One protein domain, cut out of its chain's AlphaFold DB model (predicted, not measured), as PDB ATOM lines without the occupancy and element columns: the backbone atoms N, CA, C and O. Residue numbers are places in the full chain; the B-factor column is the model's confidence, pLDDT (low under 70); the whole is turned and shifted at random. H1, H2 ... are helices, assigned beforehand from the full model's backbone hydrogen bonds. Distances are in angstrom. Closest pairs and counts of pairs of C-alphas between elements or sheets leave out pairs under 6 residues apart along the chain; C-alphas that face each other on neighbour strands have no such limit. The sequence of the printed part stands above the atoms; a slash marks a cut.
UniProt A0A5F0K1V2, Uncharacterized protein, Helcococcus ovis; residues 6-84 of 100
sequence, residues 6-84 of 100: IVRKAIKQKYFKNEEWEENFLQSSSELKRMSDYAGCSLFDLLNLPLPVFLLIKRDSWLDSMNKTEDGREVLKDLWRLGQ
ATOM      1  N   ILE A   6     -35.394  14.038  79.353       78.00
ATOM      2  CA  ILE A   6     -36.288  15.204  79.244       78.00
ATOM      3  C   ILE A   6     -35.465  16.458  78.962       78.00
ATOM      4  O   ILE A   6     -35.730  17.188  78.007       78.00
ATOM      5  N   VAL A   7     -34.410  16.671  79.752       73.88
ATOM      6  CA  VAL A   7     -33.510  17.820  79.592       73.88
ATOM      7  C   VAL A   7     -32.818  17.768  78.230       73.88
ATOM      8  O   VAL A   7     -32.724  18.780  77.539       73.88
ATOM      9  N   ARG A   8     -32.386  16.578  77.796       69.75
ATOM     10  CA  ARG A   8     -31.779  16.385  76.474       69.75
ATOM     11  C   ARG A   8     -32.752  16.724  75.341       69.75
ATOM     12  O   ARG A   8     -32.333  17.378  74.390       69.75
ATOM     13  N   LYS A   9     -34.018  16.304  75.434       76.50
ATOM     14  CA  LYS A   9     -35.044  16.614  74.425       76.50
ATOM     15  C   LYS A   9     -35.333  18.115  74.366       76.50
ATOM     16  O   LYS A   9     -35.333  18.682  73.279       76.50
ATOM     17  N   ALA A  10     -35.468  18.767  75.519       81.19
ATOM     18  CA  ALA A  10     -35.692  20.210  75.598       81.19
ATOM     19  C   ALA A  10     -34.528  21.023  75.001       81.19
ATOM     20  O   ALA A  10     -34.753  21.968  74.251       81.19
ATOM     21  N   ILE A  11     -33.278  20.637  75.286       76.44
ATOM     22  CA  ILE A  11     -32.093  21.283  74.697       76.44
ATOM     23  C   ILE A  11     -32.077  21.092  73.179       76.44
ATOM     24  O   ILE A  11     -31.831  22.054  72.458       76.44
ATOM     25  N   LYS A  12     -32.362  19.876  72.694       76.75
ATOM     26  CA  LYS A  12     -32.451  19.600  71.256       76.75
ATOM     27  C   LYS A  12     -33.478  20.496  70.577       76.75
ATOM     28  O   LYS A  12     -33.101  21.258  69.706       76.75
ATOM     29  N   GLN A  13     -34.723  20.481  71.049       80.31
ATOM     30  CA  GLN A  13     -35.805  21.284  70.472       80.31
ATOM     31  C   GLN A  13     -35.520  22.788  70.490       80.31
ATOM     32  O   GLN A  13     -35.938  23.504  69.588       80.31
ATOM     33  N   LYS A  14     -34.832  23.281  71.525       82.12
ATOM     34  CA  LYS A  14     -34.556  24.712  71.665       82.12
ATOM     35  C   LYS A  14     -33.412  25.195  70.774       82.12
ATOM     36  O   LYS A  14     -33.484  26.308  70.266       82.12
ATOM     37  N   TYR A  15     -32.348  24.404  70.649       79.38
ATOM     38  CA  TYR A  15     -31.084  24.860  70.058       79.38
ATOM     39  C   TYR A  15     -30.746  24.203  68.721       79.38
ATOM     40  O   TYR A  15     -29.879  24.701  68.011       79.38
ATOM     41  N   PHE A  16     -31.401  23.098  68.370       79.12
ATOM     42  CA  PHE A  16     -31.109  22.335  67.165       79.12
ATOM     43  C   PHE A  16     -32.386  22.191  66.334       79.12
ATOM     44  O   PHE A  16     -33.401  21.673  66.803       79.12
ATOM     45  N   LYS A  17     -32.344  22.696  65.096       74.31
ATOM     46  CA  LYS A  17     -33.433  22.567  64.123       74.31
ATOM     47  C   LYS A  17     -33.392  21.148  63.566       74.31
ATOM     48  O   LYS A  17     -32.733  20.916  62.561       74.31
ATOM     49  N   ASN A  18     -34.044  20.224  64.261       74.19
ATOM     50  CA  ASN A  18     -34.108  18.830  63.847       74.19
ATOM     51  C   ASN A  18     -35.518  18.481  63.385       74.19
ATOM     52  O   ASN A  18     -36.500  18.870  64.023       74.19
ATOM     53  N   GLU A  19     -35.605  17.713  62.307       79.00
ATOM     54  CA  GLU A  19     -36.866  17.142  61.837       79.00
ATOM     55  C   GLU A  19     -37.157  15.814  62.557       79.00
ATOM     56  O   GLU A  19     -36.252  15.132  63.038       79.00
ATOM     57  N   GLU A  20     -38.432  15.428  62.646       74.50
ATOM     58  CA  GLU A  20     -38.857  14.232  63.392       74.50
ATOM     59  C   GLU A  20     -38.198  12.947  62.865       74.50
ATOM     60  O   GLU A  20     -37.847  12.051  63.636       74.50
ATOM     61  N   TRP A  21     -37.941  12.873  61.556       78.56
ATOM     62  CA  TRP A  21     -37.258  11.725  60.964       78.56
ATOM     63  C   TRP A  21     -35.792  11.614  61.404       78.56
ATOM     64  O   TRP A  21     -35.288  10.498  61.527       78.56
ATOM     65  N   GLU A  22     -35.113  12.728  61.702       71.69
ATOM     66  CA  GLU A  22     -33.708  12.733  62.132       71.69
ATOM     67  C   GLU A  22     -33.525  12.103  63.519       71.69
ATOM     68  O   GLU A  22     -32.445  11.594  63.838       71.69
ATOM     69  N   GLU A  23     -34.574  12.082  64.350       68.12
ATOM     70  CA  GLU A  23     -34.534  11.422  65.658       68.12
ATOM     71  C   GLU A  23     -34.289   9.911  65.530       68.12
ATOM     72  O   GLU A  23     -33.580   9.332  66.358       68.12
ATOM     73  N   ASN A  24     -34.789   9.292  64.455       66.69
ATOM     74  CA  ASN A  24     -34.623   7.861  64.186       66.69
ATOM     75  C   ASN A  24     -33.209   7.499  63.703       66.69
ATOM     76  O   ASN A  24     -32.805   6.341  63.791       66.69
ATOM     77  N   PHE A  25     -32.435   8.486  63.241       61.88
ATOM     78  CA  PHE A  25     -31.075   8.303  62.728       61.88
ATOM     79  C   PHE A  25     -30.007   8.902  63.647       61.88
ATOM     80  O   PHE A  25     -28.909   9.203  63.184       61.88
ATOM     81  N   LEU A  26     -30.286   9.058  64.950       56.19
ATOM     82  CA  LEU A  26     -29.307   9.511  65.947       56.19
ATOM     83  C   LEU A  26     -28.089   8.576  65.999       56.19
ATOM     84  O   LEU A  26     -28.004   7.643  66.797       56.19
ATOM     85  N   GLN A  27     -27.122   8.855  65.136       58.03
ATOM     86  CA  GLN A  27     -25.985   7.998  64.878       58.03
ATOM     87  C   GLN A  27     -24.816   8.409  65.769       58.03
ATOM     88  O   GLN A  27     -24.165   9.432  65.546       58.03
ATOM     89  N   SER A  28     -24.506   7.567  66.756       62.78
ATOM     90  CA  SER A  28     -23.244   7.612  67.508       62.78
ATOM     91  C   SER A  28     -22.015   7.602  66.585       62.78
ATOM     92  O   SER A  28     -20.981   8.172  66.932       62.78
ATOM     93  N   SER A  29     -22.141   7.034  65.380       73.88
ATOM     94  CA  SER A  29     -21.095   7.023  64.355       73.88
ATOM     95  C   SER A  29     -20.749   8.417  63.820       73.88
ATOM     96  O   SER A  29     -19.584   8.656  63.516       73.88
ATOM     97  N   SER A  30     -21.695   9.364  63.771       84.12
ATOM     98  CA  SER A  30     -21.413  10.748  63.348       84.12
ATOM     99  C   SER A  30     -20.495  11.482  64.334       84.12
ATOM    100  O   SER A  30     -19.610  12.236  63.927       84.12
ATOM    101  N   GLU A  31     -20.652  11.219  65.639       88.25
ATOM    102  CA  GLU A  31     -19.762  11.759  66.670       88.25
ATOM    103  C   GLU A  31     -18.351  11.198  66.511       88.25
ATOM    104  O   GLU A  31     -17.392  11.966  66.512       88.25
ATOM    105  N   LEU A  32     -18.231   9.881  66.328       92.38
ATOM    106  CA  LEU A  32     -16.940   9.220  66.143       92.38
ATOM    107  C   LEU A  32     -16.248   9.673  64.853       92.38
ATOM    108  O   LEU A  32     -15.045   9.919  64.868       92.38
ATOM    109  N   LYS A  33     -16.999   9.852  63.761       93.25
ATOM    110  CA  LYS A  33     -16.461  10.373  62.499       93.25
ATOM    111  C   LYS A  33     -15.912  11.784  62.671       93.25
ATOM    112  O   LYS A  33     -14.768  12.027  62.315       93.25
ATOM    113  N   ARG A  34     -16.678  12.682  63.300       94.31
ATOM    114  CA  ARG A  34     -16.219  14.046  63.610       94.31
ATOM    115  C   ARG A  34     -14.956  14.038  64.476       94.31
ATOM    116  O   ARG A  34     -14.046  14.821  64.233       94.31
ATOM    117  N   MET A  35     -14.902  13.173  65.488       96.00
ATOM    118  CA  MET A  35     -13.729  13.024  66.355       96.00
ATOM    119  C   MET A  35     -12.501  12.530  65.585       96.00
ATOM    120  O   MET A  35     -11.419  13.078  65.759       96.00
ATOM    121  N   SER A  36     -12.679  11.523  64.729       96.44
ATOM    122  CA  SER A  36     -11.636  10.971  63.858       96.44
ATOM    123  C   SER A  36     -11.115  12.021  62.875       96.44
ATOM    124  O   SER A  36      -9.903  12.196  62.773       96.44
ATOM    125  N   ASP A  37     -12.009  12.791  62.252       96.31
ATOM    126  CA  ASP A  37     -11.650  13.886  61.343       96.31
ATOM    127  C   ASP A  37     -10.882  14.999  62.059       96.31
ATOM    128  O   ASP A  37      -9.890  15.501  61.541       96.31
ATOM    129  N   TYR A  38     -11.319  15.365  63.266       96.50
ATOM    130  CA  TYR A  38     -10.651  16.375  64.085       96.50
ATOM    131  C   TYR A  38      -9.251  15.931  64.528       96.50
ATOM    132  O   TYR A  38      -8.310  16.716  64.486       96.50
ATOM    133  N   ALA A  39      -9.109  14.674  64.957       95.62
ATOM    134  CA  ALA A  39      -7.848  14.132  65.460       95.62
ATOM    135  C   ALA A  39      -6.898  13.649  64.350       95.62
ATOM    136  O   ALA A  39      -5.745  13.337  64.639       95.62
ATOM    137  N   GLY A  40      -7.370  13.546  63.102       96.19
ATOM    138  CA  GLY A  40      -6.582  13.047  61.974       96.19
ATOM    139  C   GLY A  40      -6.174  11.575  62.107       96.19
ATOM    140  O   GLY A  40      -5.115  11.192  61.620       96.19
ATOM    141  N   CYS A  41      -6.982  10.750  62.782       95.75
ATOM    142  CA  CYS A  41      -6.693   9.330  63.024       95.75
ATOM    143  C   CYS A  41      -7.848   8.430  62.580       95.75
ATOM    144  O   CYS A  41      -8.969   8.901  62.377       95.75
ATOM    145  N   SER A  42      -7.595   7.127  62.427       95.69
ATOM    146  CA  SER A  42      -8.656   6.179  62.084       95.69
ATOM    147  C   SER A  42      -9.645   6.002  63.244       95.69
ATOM    148  O   SER A  42      -9.324   6.239  64.409       95.69
ATOM    149  N   LEU A  43     -10.860   5.533  62.943       92.56
ATOM    150  CA  LEU A  43     -11.848   5.205  63.980       92.56
ATOM    151  C   LEU A  43     -11.344   4.124  64.948       92.56
ATOM    152  O   LEU A  43     -11.682   4.161  66.128       92.56
ATOM    153  N   PHE A  44     -10.538   3.178  64.462       94.12
ATOM    154  CA  PHE A  44      -9.968   2.117  65.289       94.12
ATOM    155  C   PHE A  44      -8.943   2.677  66.276       94.12
ATOM    156  O   PHE A  44      -9.005   2.359  67.461       94.12
ATOM    157  N   ASP A  45      -8.064   3.570  65.817       95.62
ATOM    158  CA  ASP A  45      -7.084   4.233  66.684       95.62
ATOM    159  C   ASP A  45      -7.782   5.098  67.730       95.62
ATOM    160  O   ASP A  45      -7.451   5.032  68.912       95.62
ATOM    161  N   LEU A  46      -8.806   5.848  67.309       94.69
ATOM    162  CA  LEU A  46      -9.611   6.691  68.185       94.69
ATOM    163  C   LEU A  46     -10.242   5.884  69.330       94.69
ATOM    164  O   LEU A  46     -10.228   6.334  70.474       94.69
ATOM    165  N   LEU A  47     -10.788   4.698  69.043       93.06
ATOM    166  CA  LEU A  47     -11.422   3.831  70.046       93.06
ATOM    167  C   LEU A  47     -10.419   3.139  70.979       93.06
ATOM    168  O   LEU A  47     -10.808   2.714  72.066       93.06
ATOM    169  N   ASN A  48      -9.148   3.066  70.589       96.50
ATOM    170  CA  ASN A  48      -8.067   2.528  71.415       96.50
ATOM    171  C   ASN A  48      -7.411   3.587  72.318       96.50
ATOM    172  O   ASN A  48      -6.523   3.259  73.108       96.50
ATOM    173  N   LEU A  49      -7.821   4.856  72.221       95.81
ATOM    174  CA  LEU A  49      -7.250   5.921  73.038       95.81
ATOM    175  C   LEU A  49      -7.586   5.752  74.527       95.81
ATOM    176  O   LEU A  49      -8.704   5.362  74.876       95.81
ATOM    177  N   PRO A  50      -6.673   6.157  75.431       97.44
ATOM    178  CA  PRO A  50      -6.998   6.286  76.843       97.44
ATOM    179  C   PRO A  50      -8.228   7.173  77.040       97.44
ATOM    180  O   PRO A  50      -8.341   8.242  76.432       97.44
ATOM    181  N   LEU A  51      -9.123   6.761  77.943       94.75
ATOM    182  CA  LEU A  51     -10.402   7.434  78.177       94.75
ATOM    183  C   LEU A  51     -10.289   8.968  78.341       94.75
ATOM    184  O   LEU A  51     -11.091   9.674  77.727       94.75
ATOM    185  N   PRO A  52      -9.312   9.529  79.086       96.69
ATOM    186  CA  PRO A  52      -9.172  10.982  79.196       96.69
ATOM    187  C   PRO A  52      -8.912  11.675  77.851       96.69
ATOM    188  O   PRO A  52      -9.491  12.723  77.577       96.69
ATOM    189  N   VAL A  53      -8.085  11.071  76.993       96.88
ATOM    190  CA  VAL A  53      -7.745  11.603  75.665       96.88
ATOM    191  C   VAL A  53      -8.955  11.514  74.740       96.88
ATOM    192  O   VAL A  53      -9.296  12.486  74.068       96.88
ATOM    193  N   PHE A  54      -9.663  10.384  74.771       95.56
ATOM    194  CA  PHE A  54     -10.901  10.204  74.016       95.56
ATOM    195  C   PHE A  54     -11.949  11.271  74.372       95.56
ATOM    196  O   PHE A  54     -12.553  11.881  73.487       95.56
ATOM    197  N   LEU A  55     -12.151  11.538  75.668       95.44
ATOM    198  CA  LEU A  55     -13.102  12.548  76.141       95.44
ATOM    199  C   LEU A  55     -12.671  13.977  75.786       95.44
ATOM    200  O   LEU A  55     -13.529  14.799  75.456       95.44
ATOM    201  N   LEU A  56     -11.368  14.261  75.815       96.81
ATOM    202  CA  LEU A  56     -10.817  15.545  75.386       96.81
ATOM    203  C   LEU A  56     -11.110  15.800  73.901       96.81
ATOM    204  O   LEU A  56     -11.737  16.804  73.564       96.81
ATOM    205  N   ILE A  57     -10.777  14.841  73.031       96.81
ATOM    206  CA  ILE A  57     -11.058  14.915  71.586       96.81
ATOM    207  C   ILE A  57     -12.561  15.032  71.327       96.81
ATOM    208  O   ILE A  57     -12.999  15.804  70.471       96.81
ATOM    209  N   LYS A  58     -13.385  14.296  72.081       94.25
ATOM    210  CA  LYS A  58     -14.845  14.381  71.960       94.25
ATOM    211  C   LYS A  58     -15.352  15.801  72.194       94.25
ATOM    212  O   LYS A  58     -16.205  16.271  71.439       94.25
ATOM    213  N   ARG A  59     -14.848  16.469  73.233       94.06
ATOM    214  CA  ARG A  59     -15.205  17.855  73.552       94.06
ATOM    215  C   ARG A  59     -14.701  18.808  72.471       94.06
ATOM    216  O   ARG A  59     -15.489  19.597  71.955       94.06
ATOM    217  N   ASP A  60     -13.422  18.725  72.125       96.19
ATOM    218  CA  ASP A  60     -12.773  19.713  71.260       96.19
ATOM    219  C   ASP A  60     -13.255  19.611  69.812       96.19
ATOM    220  O   ASP A  60     -13.567  20.630  69.201       96.19
ATOM    221  N   SER A  61     -13.470  18.394  69.306       96.12
ATOM    222  CA  SER A  61     -14.086  18.178  67.990       96.12
ATOM    223  C   SER A  61     -15.511  18.729  67.903       96.12
ATOM    224  O   SER A  61     -15.934  19.215  66.855       96.12
ATOM    225  N   TRP A  62     -16.280  18.666  68.997       93.12
ATOM    226  CA  TRP A  62     -17.615  19.253  69.036       93.12
ATOM    227  C   TRP A  62     -17.544  20.782  69.017       93.12
ATOM    228  O   TRP A  62     -18.226  21.399  68.202       93.12
ATOM    229  N   LEU A  63     -16.673  21.389  69.830       94.19
ATOM    230  CA  LEU A  63     -16.455  22.840  69.821       94.19
ATOM    231  C   LEU A  63     -15.987  23.344  68.450       94.19
ATOM    232  O   LEU A  63     -16.520  24.335  67.958       94.19
ATOM    233  N   ASP A  64     -15.052  22.642  67.810       96.00
ATOM    234  CA  ASP A  64     -14.603  22.940  66.447       96.00
ATOM    235  C   ASP A  64     -15.772  22.916  65.449       96.00
ATOM    236  O   ASP A  64     -15.977  23.878  64.709       96.00
ATOM    237  N   SER A  65     -16.613  21.873  65.487       93.19
ATOM    238  CA  SER A  65     -17.778  21.788  64.594       93.19
ATOM    239  C   SER A  65     -18.793  22.911  64.803       93.19
ATOM    240  O   SER A  65     -19.343  23.422  63.832       93.19
ATOM    241  N   MET A  66     -19.003  23.332  66.051       92.50
ATOM    242  CA  MET A  66     -19.928  24.416  66.379       92.50
ATOM    243  C   MET A  66     -19.360  25.784  65.984       92.50
ATOM    244  O   MET A  66     -20.107  26.655  65.556       92.50
ATOM    245  N   ASN A  67     -18.041  25.978  66.062       92.69
ATOM    246  CA  ASN A  67     -17.401  27.235  65.668       92.69
ATOM    247  C   ASN A  67     -17.374  27.469  64.149       92.69
ATOM    248  O   ASN A  67     -17.215  28.614  63.719       92.69
ATOM    249  N   LYS A  68     -17.527  26.412  63.340       92.94
ATOM    250  CA  LYS A  68     -17.525  26.483  61.869       92.94
ATOM    251  C   LYS A  68     -18.775  27.141  61.281       92.94
ATOM    252  O   LYS A  68     -18.704  27.651  60.167       92.94
ATOM    253  N   THR A  69     -19.897  27.156  62.000       92.44
ATOM    254  CA  THR A  69     -21.165  27.732  61.526       92.44
ATOM    255  C   THR A  69     -21.612  28.894  62.409       92.44
ATOM    256  O   THR A  69     -21.304  28.934  63.600       92.44
ATOM    257  N   GLU A  70     -22.339  29.859  61.840       91.56
ATOM    258  CA  GLU A  70     -22.865  30.989  62.620       91.56
ATOM    259  C   GLU A  70     -23.917  30.522  63.636       91.56
ATOM    260  O   GLU A  70     -23.797  30.820  64.823       91.56
ATOM    261  N   ASP A  71     -24.867  29.684  63.201       89.31
ATOM    262  CA  ASP A  71     -25.866  29.059  64.079       89.31
ATOM    263  C   ASP A  71     -25.193  28.284  65.231       89.31
ATOM    264  O   ASP A  71     -25.617  28.371  66.384       89.31
ATOM    265  N   GLY A  72     -24.098  27.568  64.953       89.56
ATOM    266  CA  GLY A  72     -23.340  26.848  65.976       89.56
ATOM    267  C   GLY A  72     -22.666  27.780  66.990       89.56
ATOM    268  O   GLY A  72     -22.707  27.516  68.197       89.56
ATOM    269  N   ARG A  73     -22.107  28.908  66.537       92.62
ATOM    270  CA  ARG A  73     -21.540  29.933  67.427       92.62
ATOM    271  C   ARG A  73     -22.595  30.562  68.331       92.62
ATOM    272  O   ARG A  73     -22.314  30.769  69.513       92.62
ATOM    273  N   GLU A  74     -23.797  30.827  67.826       92.81
ATOM    274  CA  GLU A  74     -24.895  31.346  68.652       92.81
ATOM    275  C   GLU A  74     -25.317  30.349  69.738       92.81
ATOM    276  O   GLU A  74     -25.444  30.729  70.906       92.81
ATOM    277  N   VAL A  75     -25.398  29.053  69.414       89.25
ATOM    278  CA  VAL A  75     -25.651  28.009  70.423       89.25
ATOM    279  C   VAL A  75     -24.565  28.003  71.504       89.25
ATOM    280  O   VAL A  75     -24.882  27.917  72.693       89.25
ATOM    281  N   LEU A  76     -23.284  28.130  71.139       90.00
ATOM    282  CA  LEU A  76     -22.195  28.204  72.122       90.00
ATOM    283  C   LEU A  76     -22.298  29.447  73.019       90.00
ATOM    284  O   LEU A  76     -22.104  29.332  74.231       90.00
ATOM    285  N   LYS A  77     -22.633  30.616  72.457       89.75
ATOM    286  CA  LYS A  77     -22.852  31.852  73.231       89.75
ATOM    287  C   LYS A  77     -23.993  31.681  74.232       89.75
ATOM    288  O   LYS A  77     -23.858  32.085  75.386       89.75
ATOM    289  N   ASP A  78     -25.087  31.052  73.823       88.88
ATOM    290  CA  ASP A  78     -26.228  30.801  74.700       88.88
ATOM    291  C   ASP A  78     -25.906  29.811  75.818       88.88
ATOM    292  O   ASP A  78     -26.263  30.049  76.973       88.88
ATOM    293  N   LEU A  79     -25.175  28.736  75.514       85.94
ATOM    294  CA  LEU A  79     -24.692  27.801  76.530       85.94
ATOM    295  C   LEU A  79     -23.738  28.481  77.517       85.94
ATOM    296  O   LEU A  79     -23.844  28.263  78.725       85.94
ATOM    297  N   TRP A  80     -22.842  29.342  77.029       86.44
ATOM    298  CA  TRP A  80     -21.965  30.134  77.887       86.44
ATOM    299  C   TRP A  80     -22.773  31.053  78.813       86.44
ATOM    300  O   TRP A  80     -22.570  31.012  80.026       86.44
ATOM    301  N   ARG A  81     -23.756  31.799  78.283       82.19
ATOM    302  CA  ARG A  81     -24.668  32.659  79.069       82.19
ATOM    303  C   ARG A  81     -25.431  31.882  80.144       82.19
ATOM    304  O   ARG A  81     -25.561  32.364  81.271       82.19
ATOM    305  N   LEU A  82     -25.911  30.680  79.820       81.38
ATOM    306  CA  LEU A  82     -26.575  29.793  80.781       81.38
ATOM    307  C   LEU A  82     -25.635  29.365  81.914       81.38
ATOM    308  O   LEU A  82     -26.074  29.245  83.051       81.38
ATOM    309  N   GLY A  83     -24.349  29.164  81.620       76.06
ATOM    310  CA  GLY A  83     -23.342  28.866  82.636       76.06
ATOM    311  C   GLY A  83     -22.976  30.067  83.517       76.06
ATOM    312  O   GLY A  83     -22.601  29.876  84.669       76.06
ATOM    313  N   GLN A  84     -23.093  31.296  82.998       73.12
ATOM    314  CA  GLN A  84     -22.791  32.524  83.749       73.12
ATOM    315  C   GLN A  84     -23.950  33.001  84.637       73.12
ATOM    316  O   GLN A  84     -23.736  33.694  85.633       73.12
TER     317      GLN A  84
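This is residues 6 to 84 of the 100 residues of an uncharacterized protein of Helcococcus ovis (UniProt A0A5F0K1V2). The helices make an open, incomplete ring: H3 crosses H5, H6 makes a corner at the end of H5, and residues 18 to 28, with H2, arch free between H1 and H3. Small H4 packs on H3. The printed part has 79 residues with six named helices, H1 to H6, all helix, only just loose, close to compact: radius of gyration of the C-alphas 14.1 A, spans 35 by 32 by 24 A.

Begin at H1, residues 6 to 15, close to but not clearly touching H6, residues 70 to 84; their closest C-alphas, Tyr 15 and Val 75, are 6.3 A apart. H2, residues 20 to 23, touches no helix. H3, residues 28 to 39, touches H5, residues 51 to 67, about perpendicular at 88 degrees; the closest C-alphas are Met 35 and Ser 61, 5.4 A. Residues 32 to 36 alone of H3 touch H4, residues 43 to 47. H5 and H6 touch only at the corner. Every O i to N i+4 pair is within hydrogen-bond range in H1, H3, H4, H5 and H6; H2 is too short for one.

Find C-alpha 6 at (-36.288, 15.204, 79.244), where H1 begins. H5 spans 24.4 A; H6, 21.2 A, ends at C-alpha 84, (-22.791, 32.524, 83.749).

The printed part has no cut; residues 8 and 23 to 28 have pLDDT under 70.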